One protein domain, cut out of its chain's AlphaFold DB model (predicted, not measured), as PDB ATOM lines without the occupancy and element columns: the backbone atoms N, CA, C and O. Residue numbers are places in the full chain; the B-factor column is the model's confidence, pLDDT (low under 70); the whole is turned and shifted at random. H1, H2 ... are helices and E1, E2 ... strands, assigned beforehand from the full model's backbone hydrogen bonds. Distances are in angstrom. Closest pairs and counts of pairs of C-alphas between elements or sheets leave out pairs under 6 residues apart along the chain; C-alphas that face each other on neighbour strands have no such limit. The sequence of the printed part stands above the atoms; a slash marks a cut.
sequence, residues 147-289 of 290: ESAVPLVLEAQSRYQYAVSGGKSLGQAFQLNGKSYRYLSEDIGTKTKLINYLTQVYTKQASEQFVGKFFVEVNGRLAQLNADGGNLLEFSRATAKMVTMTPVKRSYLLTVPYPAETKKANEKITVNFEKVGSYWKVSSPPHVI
ATOM      1  N   GLU A 147     160.426 120.948 123.895       86.44
ATOM      2  CA  GLU A 147     160.926 120.961 125.274       86.44
ATOM      3  C   GLU A 147     161.713 119.694 125.622       86.44
ATOM      4  O   GLU A 147     162.671 119.767 126.380       86.44
ATOM      5  N   SER A 148     161.351 118.536 125.055       90.69
ATOM      6  CA  SER A 148     162.013 117.253 125.326       90.69
ATOM      7  C   SER A 148     163.101 116.877 124.315       90.69
ATOM      8  O   SER A 148     163.967 116.060 124.630       90.69
ATOM      9  N   ALA A 149     163.119 117.500 123.132       91.44
ATOM     10  CA  ALA A 149     164.147 117.267 122.118       91.44
ATOM     11  C   ALA A 149     165.543 117.698 122.588       91.44
ATOM     12  O   ALA A 149     166.495 116.940 122.420       91.44
ATOM     13  N   VAL A 150     165.677 118.884 123.196       93.25
ATOM     14  CA  VAL A 150     166.979 119.379 123.680       93.25
ATOM     15  C   VAL A 150     167.516 118.519 124.836       93.25
ATOM     16  O   VAL A 150     168.645 118.047 124.713       93.25
ATOM     17  N   PRO A 151     166.744 118.197 125.896       93.94
ATOM     18  CA  PRO A 151     167.182 117.262 126.937       93.94
ATOM     19  C   PRO A 151     167.609 115.890 126.404       93.94
ATOM     20  O   PRO A 151     168.611 115.342 126.856       93.94
ATOM     21  N   LEU A 152     166.895 115.347 125.412       94.69
ATOM     22  CA  LEU A 152     167.278 114.087 124.772       94.69
ATOM     23  C   LEU A 152     168.620 114.204 124.032       94.69
ATOM     24  O   LEU A 152     169.446 113.296 124.108       94.69
ATOM     25  N   VAL A 153     168.865 115.323 123.345       95.56
ATOM     26  CA  VAL A 153     170.152 115.594 122.684       95.56
ATOM     27  C   VAL A 153     171.279 115.788 123.699       95.56
ATOM     28  O   VAL A 153     172.388 115.330 123.446       95.56
ATOM     29  N   LEU A 154     171.017 116.388 124.862       95.25
ATOM     30  CA  LEU A 154     172.011 116.519 125.934       95.25
ATOM     31  C   LEU A 154     172.411 115.164 126.525       95.25
ATOM     32  O   LEU A 154     173.599 114.894 126.701       95.25
ATOM     33  N   GLU A 155     171.447 114.276 126.764       95.81
ATOM     34  CA  GLU A 155     171.738 112.894 127.168       95.81
ATOM     35  C   GLU A 155     172.551 112.166 126.083       95.81
ATOM     36  O   GLU A 155     173.523 111.461 126.367       95.81
ATOM     37  N   ALA A 156     172.199 112.389 124.815       96.00
ATOM     38  CA  ALA A 156     172.923 111.855 123.669       96.00
ATOM     39  C   ALA A 156     174.371 112.371 123.595       96.00
ATOM     40  O   ALA A 156     175.288 111.588 123.320       96.00
ATOM     41  N   GLN A 157     174.583 113.651 123.901       95.31
ATOM     42  CA  GLN A 157     175.897 114.284 123.989       95.31
ATOM     43  C   GLN A 157     176.726 113.698 125.132       95.31
ATOM     44  O   GLN A 157     177.899 113.391 124.937       95.31
ATOM     45  N   SER A 158     176.131 113.522 126.314       94.69
ATOM     46  CA  SER A 158     176.801 112.942 127.485       94.69
ATOM     47  C   SER A 158     177.344 111.544 127.174       94.69
ATOM     48  O   SER A 158     178.524 111.256 127.379       94.69
ATOM     49  N   ARG A 159     176.519 110.695 126.553       95.62
ATOM     50  CA  ARG A 159     176.919 109.338 126.146       95.62
ATOM     51  C   ARG A 159     177.967 109.326 125.045       95.62
ATOM     52  O   ARG A 159     178.850 108.471 125.057       95.62
ATOM     53  N   TYR A 160     177.871 110.254 124.095       94.69
ATOM     54  CA  TYR A 160     178.901 110.432 123.078       94.69
ATOM     55  C   TYR A 160     180.243 110.792 123.717       94.69
ATOM     56  O   TYR A 160     181.226 110.103 123.464       94.69
ATOM     57  N   GLN A 161     180.262 111.805 124.591       93.19
ATOM     58  CA  GLN A 161     181.458 112.247 125.308       93.19
ATOM     59  C   GLN A 161     182.073 111.116 126.128       93.19
ATOM     60  O   GLN A 161     183.271 110.884 126.030       93.19
ATOM     61  N   TYR A 162     181.250 110.352 126.849       94.19
ATOM     62  CA  TYR A 162     181.702 109.176 127.587       94.19
ATOM     63  C   TYR A 162     182.341 108.114 126.676       94.19
ATOM     64  O   TYR A 162     183.371 107.531 127.009       94.19
ATOM     65  N   ALA A 163     181.764 107.865 125.497       93.88
ATOM     66  CA  ALA A 163     182.329 106.918 124.541       93.88
ATOM     67  C   ALA A 163     183.664 107.408 123.956       93.88
ATOM     68  O   ALA A 163     184.608 106.625 123.849       93.88
ATOM     69  N   VAL A 164     183.765 108.693 123.591       92.38
ATOM     70  CA  VAL A 164     185.002 109.256 123.028       92.38
ATOM     71  C   VAL A 164     186.063 109.563 124.081       92.38
ATOM     72  O   VAL A 164     187.231 109.639 123.720       92.38
ATOM     73  N   SER A 165     185.715 109.680 125.365       91.06
ATOM     74  CA  SER A 165     186.685 109.763 126.465       91.06
ATOM     75  C   SER A 165     187.296 108.404 126.818       91.06
ATOM     76  O   SER A 165     188.207 108.333 127.637       91.06
ATOM     77  N   GLY A 166     186.810 107.319 126.206       91.31
ATOM     78  CA  GLY A 166     187.244 105.956 126.505       91.31
ATOM     79  C   GLY A 166     186.524 105.318 127.694       91.31
ATOM     80  O   GLY A 166     186.911 104.224 128.095       91.31
ATOM     81  N   GLY A 167     185.472 105.957 128.217       91.88
ATOM     82  CA  GLY A 167     184.634 105.478 129.313       91.88
ATOM     83  C   GLY A 167     185.121 105.894 130.704       91.88
ATOM     84  O   GLY A 167     185.670 106.981 130.877       91.88
ATOM     85  N   LYS A 168     184.870 105.052 131.715       91.00
ATOM     86  CA  LYS A 168     185.125 105.339 133.145       91.00
ATOM     87  C   LYS A 168     186.594 105.575 133.476       91.00
ATOM     88  O   LYS A 168     186.911 106.345 134.377       91.00
ATOM     89  N   SER A 169     187.471 104.851 132.800       88.44
ATOM     90  CA  SER A 169     188.903 104.840 133.055       88.44
ATOM     91  C   SER A 169     189.650 104.772 131.734       88.44
ATOM     92  O   SER A 169     189.238 104.079 130.804       88.44
ATOM     93  N   LEU A 170     190.762 105.499 131.648       82.38
ATOM     94  CA  LEU A 170     191.602 105.477 130.458       82.38
ATOM     95  C   LEU A 170     192.224 104.086 130.308       82.38
ATOM     96  O   LEU A 170     192.905 103.600 131.212       82.38
ATOM     97  N   GLY A 171     191.970 103.435 129.174       84.31
ATOM     98  CA  GLY A 171     192.588 102.155 128.857       84.31
ATOM     99  C   GLY A 171     194.030 102.308 128.376       84.31
ATOM    100  O   GLY A 171     194.504 103.395 128.047       84.31
ATOM    101  N   GLN A 172     194.732 101.177 128.316       90.69
ATOM    102  CA  GLN A 172     196.124 101.127 127.878       90.69
ATOM    103  C   GLN A 172     196.273 101.623 126.431       90.69
ATOM    104  O   GLN A 172     195.517 101.215 125.543       90.69
ATOM    105  N   ALA A 173     197.275 102.472 126.199       93.88
ATOM    106  CA  ALA A 173     197.652 102.919 124.866       93.88
ATOM    107  C   ALA A 173     198.575 101.906 124.164       93.88
ATOM    108  O   ALA A 173     199.345 101.194 124.809       93.88
ATOM    109  N   PHE A 174     198.503 101.837 122.838       94.62
ATOM    110  CA  PHE A 174     199.357 100.991 122.006       94.62
ATOM    111  C   PHE A 174     199.515 101.576 120.600       94.62
ATOM    112  O   PHE A 174     198.753 102.445 120.183       94.62
ATOM    113  N   GLN A 175     200.500 101.078 119.856       96.00
ATOM    114  CA  GLN A 175     200.736 101.479 118.473       96.00
ATOM    115  C   GLN A 175     200.180 100.425 117.514       96.00
ATOM    116  O   GLN A 175     200.440  99.234 117.674       96.00
ATOM    117  N   LEU A 176     199.458 100.867 116.487       93.19
ATOM    118  CA  LEU A 176     198.995 100.027 115.386       93.19
ATOM    119  C   LEU A 176     199.163 100.801 114.080       93.19
ATOM    120  O   LEU A 176     198.642 101.906 113.939       93.19
ATOM    121  N   ASN A 177     199.911 100.241 113.127       92.62
ATOM    122  CA  ASN A 177     200.184 100.859 111.820       92.62
ATOM    123  C   ASN A 177     200.710 102.307 111.923       92.62
ATOM    124  O   ASN A 177     200.245 103.202 111.218       92.62
ATOM    125  N   GLY A 178     201.641 102.553 112.853       92.94
ATOM    126  CA  GLY A 178     202.243 103.875 113.074       92.94
ATOM    127  C   GLY A 178     201.328 104.904 113.752       92.94
ATOM    128  O   GLY A 178     201.731 106.048 113.931       92.94
ATOM    129  N   LYS A 179     200.113 104.516 114.153       94.94
ATOM    130  CA  LYS A 179     199.152 105.375 114.853       94.94
ATOM    131  C   LYS A 179     198.991 104.933 116.303       94.94
ATOM    132  O   LYS A 179     199.039 103.739 116.597       94.94
ATOM    133  N   SER A 180     198.780 105.901 117.191       95.25
ATOM    134  CA  SER A 180     198.539 105.644 118.610       95.25
ATOM    135  C   SER A 180     197.061 105.407 118.872       95.25
ATOM    136  O   SER A 180     196.225 106.231 118.512       95.25
ATOM    137  N   TYR A 181     196.742 104.283 119.497       95.50
ATOM    138  CA  TYR A 181     195.400 103.888 119.901       95.50
ATOM    139  C   TYR A 181     195.335 103.730 121.415       95.50
ATOM    140  O   TYR A 181     196.347 103.490 122.066       95.50
ATOM    141  N   ARG A 182     194.128 103.818 121.970       95.00
ATOM    142  CA  ARG A 182     193.825 103.525 123.373       95.00
ATOM    143  C   ARG A 182     192.669 102.548 123.470       95.00
ATOM    144  O   ARG A 182     191.671 102.710 122.768       95.00
ATOM    145  N   TYR A 183     192.787 101.541 124.328       95.81
ATOM    146  CA  TYR A 183     191.653 100.674 124.634       95.81
ATOM    147  C   TYR A 183     190.568 101.434 125.399       95.81
ATOM    148  O   TYR A 183     190.853 102.366 126.151       95.81
ATOM    149  N   LEU A 184     189.323 101.005 125.222       95.38
ATOM    150  CA  LEU A 184     188.197 101.482 126.019       95.38
ATOM    151  C   LEU A 184     188.174 100.792 127.392       95.38
ATOM    152  O   LEU A 184     188.692  99.678 127.554       95.38
ATOM    153  N   SER A 185     187.539 101.448 128.364       94.75
ATOM    154  CA  SER A 185     187.251 100.889 129.683       94.75
ATOM    155  C   SER A 185     186.371  99.643 129.583       94.75
ATOM    156  O   SER A 185     185.622  99.449 128.629       94.75
ATOM    157  N   GLU A 186     186.444  98.761 130.577       94.50
ATOM    158  CA  GLU A 186     185.823  97.431 130.519       94.50
ATOM    159  C   GLU A 186     184.295  97.441 130.366       94.50
ATOM    160  O   GLU A 186     183.716  96.496 129.818       94.50
ATOM    161  N   ASP A 187     183.625  98.497 130.825       94.69
ATOM    162  CA  ASP A 187     182.172  98.646 130.761       94.69
ATOM    163  C   ASP A 187     181.655  98.909 129.340       94.69
ATOM    164  O   ASP A 187     180.553  98.471 129.016       94.69
ATOM    165  N   ILE A 188     182.467  99.529 128.477       96.31
ATOM    166  CA  ILE A 188     182.169  99.769 127.052       96.31
ATOM    167  C   ILE A 188     183.212  99.140 126.114       96.31
ATOM    168  O   ILE A 188     183.211  99.374 124.910       96.31
ATOM    169  N   GLY A 189     184.095  98.302 126.657       95.06
ATOM    170  CA  GLY A 189     185.315  97.838 125.997       95.06
ATOM    171  C   GLY A 189     185.120  96.814 124.885       95.06
ATOM    172  O   GLY A 189     186.103  96.381 124.296       95.06
ATOM    173  N   THR A 190     183.886  96.411 124.584       96.75
ATOM    174  CA  THR A 190     183.560  95.531 123.454       96.75
ATOM    175  C   THR A 190     182.488  96.172 122.587       96.75
ATOM    176  O   THR A 190     181.679  96.972 123.069       96.75
ATOM    177  N   LYS A 191     182.432  95.782 121.308       96.38
ATOM    178  CA  LYS A 191     181.440  96.292 120.354       96.38
ATOM    179  C   LYS A 191     180.013  96.168 120.883       96.38
ATOM    180  O   LYS A 191     179.266  97.143 120.875       96.38
ATOM    181  N   THR A 192     179.660  95.002 121.415       96.88
ATOM    182  CA  THR A 192     178.339  94.745 121.999       96.88
ATOM    183  C   THR A 192     178.051  95.653 123.190       96.88
ATOM    184  O   THR A 192     176.974  96.239 123.260       96.88
ATOM    185  N   LYS A 193     179.010  95.818 124.112       97.31
ATOM    186  CA  LYS A 193     178.836  96.666 125.299       97.31
ATOM    187  C   LYS A 193     178.624  98.132 124.924       97.31
ATOM    188  O   LYS A 193     177.672  98.746 125.402       97.31
ATOM    189  N   LEU A 194     179.450  98.668 124.025       97.31
ATOM    190  CA  LEU A 194     179.327 100.054 123.575       97.31
ATOM    191  C   LEU A 194     178.027 100.294 122.799       97.31
ATOM    192  O   LEU A 194     177.339 101.281 123.051       97.31
ATOM    193  N   ILE A 195     177.643  99.385 121.896       97.31
ATOM    194  CA  ILE A 195     176.361  99.492 121.187       97.31
ATOM    195  C   ILE A 195     175.206  99.468 122.190       97.31
ATOM    196  O   ILE A 195     174.359 100.353 122.136       97.31
ATOM    197  N   ASN A 196     175.191  98.527 123.138       97.25
ATOM    198  CA  ASN A 196     174.138  98.444 124.152       97.25
ATOM    199  C   ASN A 196     174.044  99.736 124.974       97.25
ATOM    200  O   ASN A 196     172.949 100.272 125.150       97.25
ATOM    201  N   TYR A 197     175.183 100.283 125.398       96.88
ATOM    202  CA  TYR A 197     175.249 101.562 126.101       96.88
ATOM    203  C   TYR A 197     174.657 102.714 125.275       96.88
ATOM    204  O   TYR A 197     173.819 103.470 125.769       96.88
ATOM    205  N   LEU A 198     175.029 102.833 123.999       96.94
ATOM    206  CA  LEU A 198     174.530 103.893 123.121       96.94
ATOM    207  C   LEU A 198     173.051 103.709 122.767       96.94
ATOM    208  O   LEU A 198     172.315 104.690 122.698       96.94
ATOM    209  N   THR A 199     172.585 102.467 122.601       96.25
ATOM    210  CA  THR A 199     171.192 102.170 122.223       96.25
ATOM    211  C   THR A 199     170.157 102.563 123.266       96.25
ATOM    212  O   THR A 199     168.962 102.517 122.979       96.25
ATOM    213  N   GLN A 200     170.577 102.958 124.464       94.75
ATOM    214  CA  GLN A 200     169.673 103.564 125.432       94.75
ATOM    215  C   GLN A 200     169.079 104.866 124.862       94.75
ATOM    216  O   GLN A 200     167.867 105.041 124.913       94.75
ATOM    217  N   VAL A 201     169.886 105.701 124.200       96.56
ATOM    218  CA  VAL A 201     169.441 106.996 123.648       96.56
ATOM    219  C   VAL A 201     169.403 107.033 122.113       96.56
ATOM    220  O   VAL A 201     168.595 107.749 121.526       96.56
ATOM    221  N   TYR A 202     170.261 106.257 121.449       97.56
ATOM    222  CA  TYR A 202     170.381 106.205 119.992       97.56
ATOM    223  C   TYR A 202     169.652 104.992 119.412       97.56
ATOM    224  O   TYR A 202     169.451 103.973 120.077       97.56
ATOM    225  N   THR A 203     169.282 105.053 118.134       97.62
ATOM    226  CA  THR A 203     168.876 103.841 117.414       97.62
ATOM    227  C   THR A 203     170.073 102.908 117.228       97.62
ATOM    228  O   THR A 203     171.222 103.346 117.152       97.62
ATOM    229  N   LYS A 204     169.816 101.600 117.111       97.06
ATOM    230  CA  LYS A 204     170.874 100.602 116.878       97.06
ATOM    231  C   LYS A 204     171.724 100.942 115.653       97.06
ATOM    232  O   LYS A 204     172.946 100.898 115.736       97.06
ATOM    233  N   GLN A 205     171.080 101.357 114.563       97.31
ATOM    234  CA  GLN A 205     171.762 101.764 113.338       97.31
ATOM    235  C   GLN A 205     172.697 102.962 113.571       97.31
ATOM    236  O   GLN A 205     173.847 102.925 113.141       97.31
ATOM    237  N   ALA A 206     172.240 104.005 114.273       97.38
ATOM    238  CA  ALA A 206     173.066 105.173 114.580       97.38
ATOM    239  C   ALA A 206     174.282 104.801 115.445       97.38
ATOM    240  O   ALA A 206     175.401 105.243 115.164       97.38
ATOM    241  N   SER A 207     174.079 103.938 116.448       97.81
ATOM    242  CA  SER A 207     175.152 103.406 117.292       97.81
ATOM    243  C   SER A 207     176.175 102.614 116.478       97.81
ATOM    244  O   SER A 207     177.372 102.851 116.600       97.81
ATOM    245  N   GLU A 208     175.731 101.702 115.612       97.31
ATOM    246  CA  GLU A 208     176.617 100.873 114.786       97.31
ATOM    247  C   GLU A 208     177.456 101.700 113.810       97.31
ATOM    248  O   GLU A 208     178.650 101.438 113.662       97.31
ATOM    249  N   GLN A 209     176.862 102.727 113.193       96.94
ATOM    250  CA  GLN A 209     177.573 103.654 112.306       96.94
ATOM    251  C   GLN A 209     178.683 104.412 113.041       96.94
ATOM    252  O   GLN A 209     179.790 104.557 112.525       96.94
ATOM    253  N   PHE A 210     178.410 104.885 114.257       96.31
ATOM    254  CA  PHE A 210     179.422 105.549 115.072       96.31
ATOM    255  C   PHE A 210     180.528 104.588 115.512       96.31
ATOM    256  O   PHE A 210     181.706 104.884 115.312       96.31
ATOM    257  N   VAL A 211     180.168 103.415 116.043       96.62
ATOM    258  CA  VAL A 211     181.159 102.442 116.518       96.62
ATOM    259  C   VAL A 211     182.067 101.978 115.377       96.62
ATOM    260  O   VAL A 211     183.283 101.953 115.539       96.62
ATOM    261  N   GLY A 212     181.501 101.687 114.203       95.19
ATOM    262  CA  GLY A 212     182.272 101.244 113.040       95.19
ATOM    263  C   GLY A 212     183.193 102.309 112.438       95.19
ATOM    264  O   GLY A 212     184.148 101.958 111.753       95.19
ATOM    265  N   LYS A 213     182.930 103.600 112.682       94.06
ATOM    266  CA  LYS A 213     183.735 104.700 112.135       94.06
ATOM    267  C   LYS A 213     184.904 105.104 113.035       94.06
ATOM    268  O   LYS A 213     185.950 105.486 112.519       94.06
ATOM    269  N   PHE A 214     184.724 105.061 114.354       93.00
ATOM    270  CA  PHE A 214     185.687 105.641 115.303       93.00
ATOM    271  C   PHE A 214     186.478 104.618 116.112       93.00
ATOM    272  O   PHE A 214     187.479 104.984 116.730       93.00
ATOM    273  N   PHE A 215     186.057 103.354 116.109       95.06
ATOM    274  CA  PHE A 215     186.672 102.319 116.924       95.06
ATOM    275  C   PHE A 215     187.121 101.153 116.057       95.06
ATOM    276  O   PHE A 215     186.469 100.778 115.084       95.06
ATOM    277  N   VAL A 216     188.249 100.573 116.443       95.38
ATOM    278  CA  VAL A 216     188.794  99.355 115.854       95.38
ATOM    279  C   VAL A 216     188.724  98.243 116.887       95.38
ATOM    280  O   VAL A 216     188.882  98.489 118.082       95.38
ATOM    281  N   GLU A 217     188.471  97.022 116.437       95.88
ATOM    282  CA  GLU A 217     188.490  95.852 117.309       95.88
ATOM    283  C   GLU A 217     189.858  95.178 117.230       95.88
ATOM    284  O   GLU A 217     190.328  94.827 116.149       95.88
ATOM    285  N   VAL A 218     190.507  95.014 118.380       94.56
ATOM    286  CA  VAL A 218     191.808  94.361 118.523       94.56
ATOM    287  C   VAL A 218     191.688  93.352 119.658       94.56
ATOM    288  O   VAL A 218     191.396  93.723 120.795       94.56
ATOM    289  N   ASN A 219     191.877  92.067 119.352       91.31
ATOM    290  CA  ASN A 219     191.755  90.966 120.318       91.31
ATOM    291  C   ASN A 219     190.410  90.967 121.081       91.31
ATOM    292  O   ASN A 219     190.374  90.786 122.296       91.31
ATOM    293  N   GLY A 220     189.303  91.241 120.381       93.31
ATOM    294  CA  GLY A 220     187.956  91.299 120.967       93.31
ATOM    295  C   GLY A 220     187.671  92.538 121.829       93.31
ATOM    296  O   GLY A 220     186.588  92.647 122.408       93.31
ATOM    297  N   ARG A 221     188.614  93.487 121.919       95.38
ATOM    298  CA  ARG A 221     188.457  94.761 122.634       95.38
ATOM    299  C   ARG A 221     188.398  95.926 121.658       95.38
ATOM    300  O   ARG A 221     189.133  95.961 120.676       95.38
ATOM    301  N   LEU A 222     187.556  96.909 121.953       96.31
ATOM    302  CA  LEU A 222     187.521  98.158 121.208       96.31
ATOM    303  C   LEU A 222     188.674  99.067 121.618       96.31
ATOM    304  O   LEU A 222     188.958  99.255 122.805       96.31
ATOM    305  N   ALA A 223     189.279  99.681 120.612       95.31
ATOM    306  CA  ALA A 223     190.255 100.737 120.757       95.31
ATOM    307  C   ALA A 223     189.875 101.939 119.893       95.31
ATOM    308  O   ALA A 223     189.350 101.795 118.788       95.31
ATOM    309  N   GLN A 224     190.159 103.130 120.398       94.38
ATOM    310  CA  GLN A 224     189.968 104.394 119.701       94.38
ATOM    311  C   GLN A 224     191.327 104.961 119.306       94.38
ATOM    312  O   GLN A 224     192.298 104.821 120.052       94.38
ATOM    313  N   LEU A 225     191.403 105.616 118.150       93.69
ATOM    314  CA  LEU A 225     192.570 106.422 117.805       93.69
ATOM    315  C   LEU A 225     192.750 107.522 118.861       93.69
ATOM    316  O   LEU A 225     191.782 108.193 119.220       93.69
ATOM    317  N   ASN A 226     193.972 107.706 119.353       87.00
ATOM    318  CA  ASN A 226     194.277 108.756 120.312       87.00
ATOM    319  C   ASN A 226     194.298 110.104 119.580       87.00
ATOM    320  O   ASN A 226     195.306 110.496 118.996       87.00
ATOM    321  N   ALA A 227     193.141 110.757 119.543       80.62
ATOM    322  CA  ALA A 227     192.924 112.039 118.898       80.62
ATOM    323  C   ALA A 227     192.019 112.905 119.775       80.62
ATOM    324  O   ALA A 227     191.108 112.392 120.435       80.62
ATOM    325  N   ASP A 228     192.261 114.211 119.742       74.50
ATOM    326  CA  ASP A 228     191.378 115.192 120.356       74.50
ATOM    327  C   ASP A 228     190.205 115.461 119.417       74.50
ATOM    328  O   ASP A 228     190.372 115.758 118.232       74.50
ATOM    329  N   GLY A 229     188.998 115.316 119.951       69.56
ATOM    330  CA  GLY A 229     187.757 115.556 119.238       69.56
ATOM    331  C   GLY A 229     186.764 116.256 120.150       69.56
ATOM    332  O   GLY A 229     186.782 116.074 121.366       69.56
ATOM    333  N   GLY A 230     185.903 117.068 119.556       73.44
ATOM    334  CA  GLY A 230     184.902 117.839 120.273       73.44
ATOM    335  C   GLY A 230     184.647 119.168 119.586       73.44
ATOM    336  O   GLY A 230     185.447 119.647 118.780       73.44
ATOM    337  N   ASN A 231     183.516 119.767 119.919       83.19
ATOM    338  CA  ASN A 231     183.171 121.107 119.489       83.19
ATOM    339  C   ASN A 231     182.923 121.984 120.719       83.19
ATOM    340  O   ASN A 231     182.643 121.497 121.811       83.19
ATOM    341  N   LEU A 232     183.041 123.293 120.524       88.94
ATOM    342  CA  LEU A 232     182.755 124.283 121.560       88.94
ATOM    343  C   LEU A 232     181.273 124.678 121.568       88.94
ATOM    344  O   LEU A 232     180.957 125.756 122.042       88.94
ATOM    345  N   LEU A 233     180.364 123.899 120.977       93.00
ATOM    346  CA  LEU A 233     178.959 124.292 120.883       93.00
ATOM    347  C   LEU A 233     178.240 124.044 122.211       93.00
ATOM    348  O   LEU A 233     178.367 122.987 122.830       93.00
ATOM    349  N   GLU A 234     177.417 125.000 122.629       93.62
ATOM    350  CA  GLU A 234     176.658 124.904 123.874       93.62
ATOM    351  C   GLU A 234     175.247 124.381 123.620       93.62
ATOM    352  O   GLU A 234     174.267 125.129 123.562       93.62
ATOM    353  N   PHE A 235     175.139 123.059 123.502       93.62
ATOM    354  CA  PHE A 235     173.866 122.365 123.286       93.62
ATOM    355  C   PHE A 235     172.825 122.637 124.380       93.62
ATOM    356  O   PHE A 235     171.630 122.574 124.106       93.62
ATOM    357  N   SER A 236     173.246 122.998 125.595       93.19
ATOM    358  CA  SER A 236     172.339 123.357 126.696       93.19
ATOM    359  C   SER A 236     171.566 124.650 126.438       93.19
ATOM    360  O   SER A 236     170.481 124.836 126.981       93.19
ATOM    361  N   ARG A 237     172.100 125.527 125.579       93.12
ATOM    362  CA  ARG A 237     171.473 126.785 125.149       93.12
ATOM    363  C   ARG A 237     170.858 126.673 123.752       93.12
ATOM    364  O   ARG A 237     170.498 127.685 123.151       93.12
ATOM    365  N   ALA A 238     170.770 125.459 123.207       94.12
ATOM    366  CA  ALA A 238     170.211 125.239 121.887       94.12
ATOM    367  C   ALA A 238     168.705 125.511 121.865       94.12
ATOM    368  O   ALA A 238     167.973 125.201 122.803       94.12
ATOM    369  N   THR A 239     168.227 126.025 120.735       93.12
ATOM    370  CA  THR A 239     166.791 126.125 120.448       93.12
ATOM    371  C   THR A 239     166.417 125.120 119.370       93.12
ATOM    372  O   THR A 239     167.149 124.952 118.393       93.12
ATOM    373  N   ALA A 240     165.286 124.433 119.536       94.25
ATOM    374  CA  ALA A 240     164.835 123.397 118.613       94.25
ATOM    375  C   ALA A 240     163.622 123.873 117.806       94.25
ATOM    376  O   ALA A 240     162.576 124.206 118.364       94.25
ATOM    377  N   LYS A 241     163.737 123.843 116.477       94.38
ATOM    378  CA  LYS A 241     162.619 124.066 115.556       94.38
ATOM    379  C   LYS A 241     162.276 122.766 114.844       94.38
ATOM    380  O   LYS A 241     163.125 122.179 114.184       94.38
ATOM    381  N   MET A 242     161.030 122.319 114.948       94.06
ATOM    382  CA  MET A 242     160.576 121.122 114.242       94.06
ATOM    383  C   MET A 242     160.559 121.369 112.727       94.06
ATOM    384  O   MET A 242     160.011 122.368 112.266       94.06
ATOM    385  N   VAL A 243     161.169 120.460 111.969       94.00
ATOM    386  CA  VAL A 243     161.227 120.490 110.498       94.00
ATOM    387  C   VAL A 243     160.232 119.496 109.917       94.00
ATOM    388  O   VAL A 243     159.433 119.846 109.055       94.00
ATOM    389  N   THR A 244     160.243 118.271 110.442       92.44
ATOM    390  CA  THR A 244     159.382 117.182 109.975       92.44
ATOM    391  C   THR A 244     158.740 116.488 111.161       92.44
ATOM    392  O   THR A 244     159.416 116.175 112.145       92.44
ATOM    393  N   MET A 245     157.445 116.194 111.045       92.56
ATOM    394  CA  MET A 245     156.680 115.493 112.068       92.56
ATOM    395  C   MET A 245     155.911 114.324 111.463       92.56
ATOM    396  O   MET A 245     154.949 114.515 110.726       92.56
ATOM    397  N   THR A 246     156.305 113.108 111.824       92.19
ATOM    398  CA  THR A 246     155.510 111.899 111.590       92.19
ATOM    399  C   THR A 246     155.312 111.146 112.915       92.19
ATOM    400  O   THR A 246     155.975 111.465 113.915       92.19
ATOM    401  N   PRO A 247     154.403 110.153 112.970       89.38
ATOM    402  CA  PRO A 247     154.173 109.363 114.181       89.38
ATOM    403  C   PRO A 247     155.400 108.572 114.651       89.38
ATOM    404  O   PRO A 247     155.542 108.334 115.848       89.38
ATOM    405  N   VAL A 248     156.286 108.192 113.722       93.38
ATOM    406  CA  VAL A 248     157.445 107.317 113.982       93.38
ATOM    407  C   VAL A 248     158.796 107.983 113.731       93.38
ATOM    408  O   VAL A 248     159.802 107.507 114.236       93.38
ATOM    409  N   LYS A 249     158.847 109.090 112.983       95.38
ATOM    410  CA  LYS A 249     160.073 109.844 112.677       95.38
ATOM    411  C   LYS A 249     159.852 111.341 112.840       95.38
ATOM    412  O   LYS A 249     158.847 111.879 112.371       95.38
ATOM    413  N   ARG A 250     160.794 112.030 113.471       95.44
ATOM    414  CA  ARG A 250     160.763 113.491 113.631       95.44
ATOM    415  C   ARG A 250     162.136 114.065 113.346       95.44
ATOM    416  O   ARG A 250     163.140 113.409 113.591       95.44
ATOM    417  N   SER A 251     162.169 115.283 112.828       95.62
ATOM    418  CA  SER A 251     163.414 116.000 112.569       95.62
ATOM    419  C   SER A 251     163.315 117.397 113.155       95.62
ATOM    420  O   SER A 251     162.301 118.077 112.962       95.62
ATOM    421  N   TYR A 252     164.350 117.805 113.880       96.19
ATOM    422  CA  TYR A 252     164.471 119.134 114.462       96.19
ATOM    423  C   TYR A 252     165.735 119.808 113.942       96.19
ATOM    424  O   TYR A 252     166.806 119.208 113.898       96.19
ATOM    425  N   LEU A 253     165.607 121.079 113.579       96.44
ATOM    426  CA  LEU A 253     166.724 121.973 113.342       96.44
ATOM    427  C   LEU A 253     167.084 122.637 114.670       96.44
ATOM    428  O   LEU A 253     166.319 123.453 115.188       96.44
ATOM    429  N   LEU A 254     168.234 122.266 115.216       95.81
ATOM    430  CA  LEU A 254     168.811 122.875 116.399       95.81
ATOM    431  C   LEU A 254     169.636 124.085 115.975       95.81
ATOM    432  O   LEU A 254     170.481 123.982 115.090       95.81
ATOM    433  N   THR A 255     169.393 125.224 116.611       96.12
ATOM    434  CA  THR A 255     170.275 126.391 116.525       96.12
ATOM    435  C   THR A 255     171.099 126.436 117.801       96.12
ATOM    436  O   THR A 255     170.542 126.687 118.872       96.12
ATOM    437  N   VAL A 256     172.397 126.151 117.692       95.88
ATOM    438  CA  VAL A 256     173.309 125.978 118.827       95.88
ATOM    439  C   VAL A 256     174.316 127.128 118.862       95.88
ATOM    440  O   VAL A 256     175.024 127.344 117.877       95.88
ATOM    441  N   PRO A 257     174.382 127.904 119.951       95.69
ATOM    442  CA  PRO A 257     175.344 128.989 120.063       95.69
ATOM    443  C   PRO A 257     176.744 128.474 120.414       95.69
ATOM    444  O   PRO A 257     176.911 127.410 121.012       95.69
ATOM    445  N   TYR A 258     177.747 129.282 120.084       93.88
ATOM    446  CA  TYR A 258     179.071 129.178 120.693       93.88
ATOM    447  C   TYR A 258     179.125 129.979 122.012       93.88
ATOM    448  O   TYR A 258     178.295 130.875 122.216       93.88
ATOM    449  N   PRO A 259     180.132 129.726 122.871       91.75
ATOM    450  CA  PRO A 259     180.432 130.540 124.036       91.75
ATOM    451  C   PRO A 259     180.512 132.012 123.663       91.75
ATOM    452  O   PRO A 259     181.050 132.369 122.605       91.75
ATOM    453  N   ALA A 260     179.944 132.861 124.518       87.50
ATOM    454  CA  ALA A 260     179.748 134.280 124.234       87.50
ATOM    455  C   ALA A 260     181.067 134.996 123.894       87.50
ATOM    456  O   ALA A 260     181.076 135.946 123.109       87.50
ATOM    457  N   GLU A 261     182.192 134.502 124.416       87.62
ATOM    458  CA  GLU A 261     183.521 135.069 124.196       87.62
ATOM    459  C   GLU A 261     184.024 134.866 122.759       87.62
ATOM    460  O   GLU A 261     184.842 135.644 122.269       87.62
ATOM    461  N   THR A 262     183.526 133.847 122.050       86.69
ATOM    462  CA  THR A 262     184.039 133.470 120.722       86.69
ATOM    463  C   THR A 262     183.547 134.368 119.585       86.69
ATOM    464  O   THR A 262     184.124 134.325 118.499       86.69
ATOM    465  N   LYS A 263     182.492 135.175 119.803       86.19
ATOM    466  CA  LYS A 263     181.850 136.044 118.788       86.19
ATOM    467  C   LYS A 263     181.521 135.324 117.465       86.19
ATOM    468  O   LYS A 263     181.513 135.946 116.403       86.19
ATOM    469  N   LYS A 264     181.266 134.014 117.514       90.31
ATOM    470  CA  LYS A 264     180.869 133.208 116.354       90.31
ATOM    471  C   LYS A 264     179.350 133.180 116.203       90.31
ATOM    472  O   LYS A 264     178.620 133.251 117.187       90.31
ATOM    473  N   ALA A 265     178.883 133.076 114.960       91.00
ATOM    474  CA  ALA A 265     177.467 132.876 114.672       91.00
ATOM    475  C   ALA A 265     177.002 131.488 115.142       91.00
ATOM    476  O   ALA A 265     177.800 130.555 115.206       91.00
ATOM    477  N   ASN A 266     175.711 131.358 115.446       93.44
ATOM    478  CA  ASN A 266     175.125 130.087 115.870       93.44
ATOM    479  C   ASN A 266     175.190 129.043 114.747       93.44
ATOM    480  O   ASN A 266     174.889 129.348 113.591       93.44
ATOM    481  N   GLU A 267     175.481 127.804 115.123       95.00
ATOM    482  CA  GLU A 267     175.499 126.657 114.223       95.00
ATOM    483  C   GLU A 267     174.090 126.071 114.072       95.00
ATOM    484  O   GLU A 267     173.292 126.071 115.015       95.00
ATOM    485  N   LYS A 268     173.765 125.566 112.879       95.44
ATOM    486  CA  LYS A 268     172.470 124.942 112.585       95.44
ATOM    487  C   LYS A 268     172.652 123.455 112.314       95.44
ATOM    488  O   LYS A 268     173.193 123.082 111.281       95.44
ATOM    489  N   ILE A 269     172.138 122.615 113.207       95.81
ATOM    490  CA  ILE A 269     172.326 121.161 113.167       95.81
ATOM    491  C   ILE A 269     170.969 120.480 113.034       95.81
ATOM    492  O   ILE A 269     170.064 120.710 113.833       95.81
ATOM    493  N   THR A 270     170.803 119.624 112.028       96.31
ATOM    494  CA  THR A 270     169.594 118.804 111.898       96.31
ATOM    495  C   THR A 270     169.758 117.506 112.675       96.31
ATOM    496  O   THR A 270     170.627 116.697 112.362       96.31
ATOM    497  N   VAL A 271     168.883 117.284 113.654       96.94
ATOM    498  CA  VAL A 271     168.835 116.047 114.434       96.94
ATOM    499  C   VAL A 271     167.558 115.290 114.107       96.94
ATOM    500  O   VAL A 271     166.443 115.798 114.254       96.94
ATOM    501  N   ASN A 272     167.738 114.050 113.670       97.00
ATOM    502  CA  ASN A 272     166.656 113.122 113.382       97.00
ATOM    503  C   ASN A 272     166.414 112.181 114.560       97.00
ATOM    504  O   ASN A 272     167.350 111.717 115.217       97.00
ATOM    505  N   PHE A 273     165.141 111.874 114.768       96.75
ATOM    506  CA  PHE A 273     164.634 111.018 115.821       96.75
ATOM    507  C   PHE A 273     163.697 109.971 115.241       96.75
ATOM    508  O   PHE A 273     162.982 110.217 114.264       96.75
ATOM    509  N   GLU A 274     163.667 108.817 115.885       96.44
ATOM    510  CA  GLU A 274     162.832 107.689 115.509       96.44
ATOM    511  C   GLU A 274     162.225 107.042 116.749       96.44
ATOM    512  O   GLU A 274     162.866 106.944 117.797       96.44
ATOM    513  N   LYS A 275     160.970 106.614 116.634       94.75
ATOM    514  CA  LYS A 275     160.273 105.893 117.689       94.75
ATOM    515  C   LYS A 275     160.619 104.410 117.594       94.75
ATOM    516  O   LYS A 275     160.290 103.756 116.610       94.75
ATOM    517  N   VAL A 276     161.271 103.884 118.627       93.94
ATOM    518  CA  VAL A 276     161.673 102.478 118.736       93.94
ATOM    519  C   VAL A 276     160.917 101.858 119.908       93.94
ATOM    520  O   VAL A 276     161.244 102.094 121.072       93.94
ATOM    521  N   GLY A 277     159.877 101.079 119.601       90.62
ATOM    522  CA  GLY A 277     158.914 100.613 120.602       90.62
ATOM    523  C   GLY A 277     158.089 101.782 121.148       90.62
ATOM    524  O   GLY A 277     157.483 102.533 120.380       90.62
ATOM    525  N   SER A 278     158.078 101.957 122.469       90.38
ATOM    526  CA  SER A 278     157.367 103.069 123.120       90.38
ATOM    527  C   SER A 278     158.163 104.377 123.134       90.38
ATOM    528  O   SER A 278     157.556 105.446 123.165       90.38
ATOM    529  N   TYR A 279     159.492 104.308 123.015       93.94
ATOM    530  CA  TYR A 279     160.384 105.434 123.294       93.94
ATOM    531  C   TYR A 279     160.964 106.077 122.033       93.94
ATOM    532  O   TYR A 279     161.248 105.411 121.035       93.94
ATOM    533  N   TRP A 280     161.183 107.386 122.095       95.44
ATOM    534  CA  TRP A 280     161.912 108.139 121.081       95.44
ATOM    535  C   TRP A 280     163.416 108.032 121.295       95.44
ATOM    536  O   TRP A 280     163.909 108.181 122.409       95.44
ATOM    537  N   LYS A 281     164.144 107.810 120.203       96.62
ATOM    538  CA  LYS A 281     165.603 107.725 120.180       96.62
ATOM    539  C   LYS A 281     166.175 108.608 119.086       96.62
ATOM    540  O   LYS A 281     165.512 108.890 118.087       96.62
ATOM    541  N   VAL A 282     167.423 109.022 119.257       97.38
ATOM    542  CA  VAL A 282     168.168 109.775 118.247       97.38
ATOM    543  C   VAL A 282     168.589 108.816 117.133       97.38
ATOM    544  O   VAL A 282     169.300 107.841 117.370       97.38
ATOM    545  N   SER A 283     168.135 109.065 115.905       97.19
ATOM    546  CA  SER A 283     168.476 108.247 114.732       97.19
ATOM    547  C   SER A 283     169.649 108.807 113.931       97.19
ATOM    548  O   SER A 283     170.182 108.130 113.054       97.19
ATOM    549  N   SER A 284     170.079 110.029 114.241       96.50
ATOM    550  CA  SER A 284     171.301 110.605 113.676       96.50
ATOM    551  C   SER A 284     172.533 110.061 114.411       96.50
ATOM    552  O   SER A 284     172.532 110.043 115.643       96.50
ATOM    553  N   PRO A 285     173.580 109.604 113.699       94.44
ATOM    554  CA  PRO A 285     174.817 109.169 114.336       94.44
ATOM    555  C   PRO A 285     175.448 110.281 115.196       94.44
ATOM    556  O   PRO A 285     175.475 111.427 114.759       94.44
ATOM    557  N   PRO A 286     176.029 109.970 116.369       93.69
ATOM    558  CA  PRO A 286     176.636 110.973 117.250       93.69
ATOM    559  C   PRO A 286     177.574 111.962 116.540       93.69
ATOM    560  O   PRO A 286     177.450 113.168 116.707       93.69
ATOM    561  N   HIS A 287     178.446 111.454 115.669       91.06
ATOM    562  CA  HIS A 287     179.470 112.232 114.963       91.06
ATOM    563  C   HIS A 287     178.958 113.176 113.863       91.06
ATOM    564  O   HIS A 287     179.759 113.857 113.231       91.06
ATOM    565  N   VAL A 288     177.659 113.147 113.539       92.06
ATOM    566  CA  VAL A 288     177.054 114.161 112.656       92.06
ATOM    567  C   VAL A 288     176.406 115.294 113.452       92.06
ATOM    568  O   VAL A 288     175.985 116.286 112.867       92.06
ATOM    569  N   ILE A 289     176.301 115.123 114.772       92.25
ATOM    570  CA  ILE A 289     175.722 116.090 115.705       92.25
ATOM    571  C   ILE A 289     176.840 116.797 116.477       92.25
ATOM    572  O   ILE A 289     176.767 118.009 116.659       92.25
TER     573      ILE A 289
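AT A GLANCE: This is residues 147 to 289 of the 290 residues of an uncharacterized protein of Paenibacillus polymyxa (UniProt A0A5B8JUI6). Two small four-stranded sheets stand at opposite ends of a body only just flat, bridged by the long helix H1, whose first half lies in the curl of the sheet E5 E6 E7 E8. H2 and H3 lie between the ends, next to the curled sheet E1 E2 E4 E3, and the short H4 fits in between H1 and H3. The printed part has 143 residues, in the order H1 E1 E2 H2 H3 E3 E4 E5 E6 E7 E8 H4; both sheets are antiparallel, and the class is mixed, helices and strands. It is compact, with a radius of gyration of the C-alphas of 16.3 A, and spans 44 by 42 by 23 A.

HOW THE PARTS SIT: The sheet of E5, residues 239 to 245, E6, 249 to 256, E7, 267 to 276, and E8, 279 to 282, curls round H1, residues 147 to 164, at residues 147 to 156; the closest C-alphas of H1 and E5 are those of Val 150 and Ala 240, 6.8 A apart. These strands form a meander, each the antiparallel neighbour of the one before; N 241 and O 253 are 2.9 A apart, N 252 and O 271 2.9 A, and N 274 and O 281 2.9 A. With residues 159 to 163 alone, H1 touches H2, residues 191 to 198, at a shallow tilt of 30 degrees, opposite ways, the closest C-alphas being Arg 159 and Leu 198, 6.7 A. H2 touches H3, residues 204 to 214, at a steep tilt of 60 degrees, the closest C-alphas being Ile 195 and Ser 207, 5.7 A. H4, residues 286 to 289, touches H3, the closest C-alphas being Phe 210 and Pro 286, 6.5 A, and only just touches H1, with 3 pairs of C-alphas within 8 A. In the other sheet, E1, residues 173 to 176, and E3, 215 to 218, are the edge strands, with E2, 179 to 183, and E4, 221 to 225, between them; N 174 and O 181 are 2.8 A apart, N 182 and O 224 2.8 A, and N 216 and O 223 2.9 A. E2, H2, H3 and E3 form a split strand-helix-strand unit, E4 between its two strands, with a right-handed crossover. Every O i to N i+4 pair is within hydrogen-bond range in H2 and H3, and 13 of 14 in H1; H4 is too short for such a pair.

IN THESE COORDINATES: H1 runs 26.9 A from C-alpha 147 at (160.926, 120.961, 125.274); E7 measures 28.2 A, E6 21.8 A, E5 16.9 A and H3 15.7 A. H4 ends at C-alpha 289, (175.722, 116.090, 115.705).

THE WHOLE: The C-alphas farthest apart, of Gly 178 and Pro 247, are 48.4 A apart. The printed part has no cut, and the link of 13 residues from E4 to E5 is long. Mean pLDDT of the printed part is 93.4, and residue 229 is under 70.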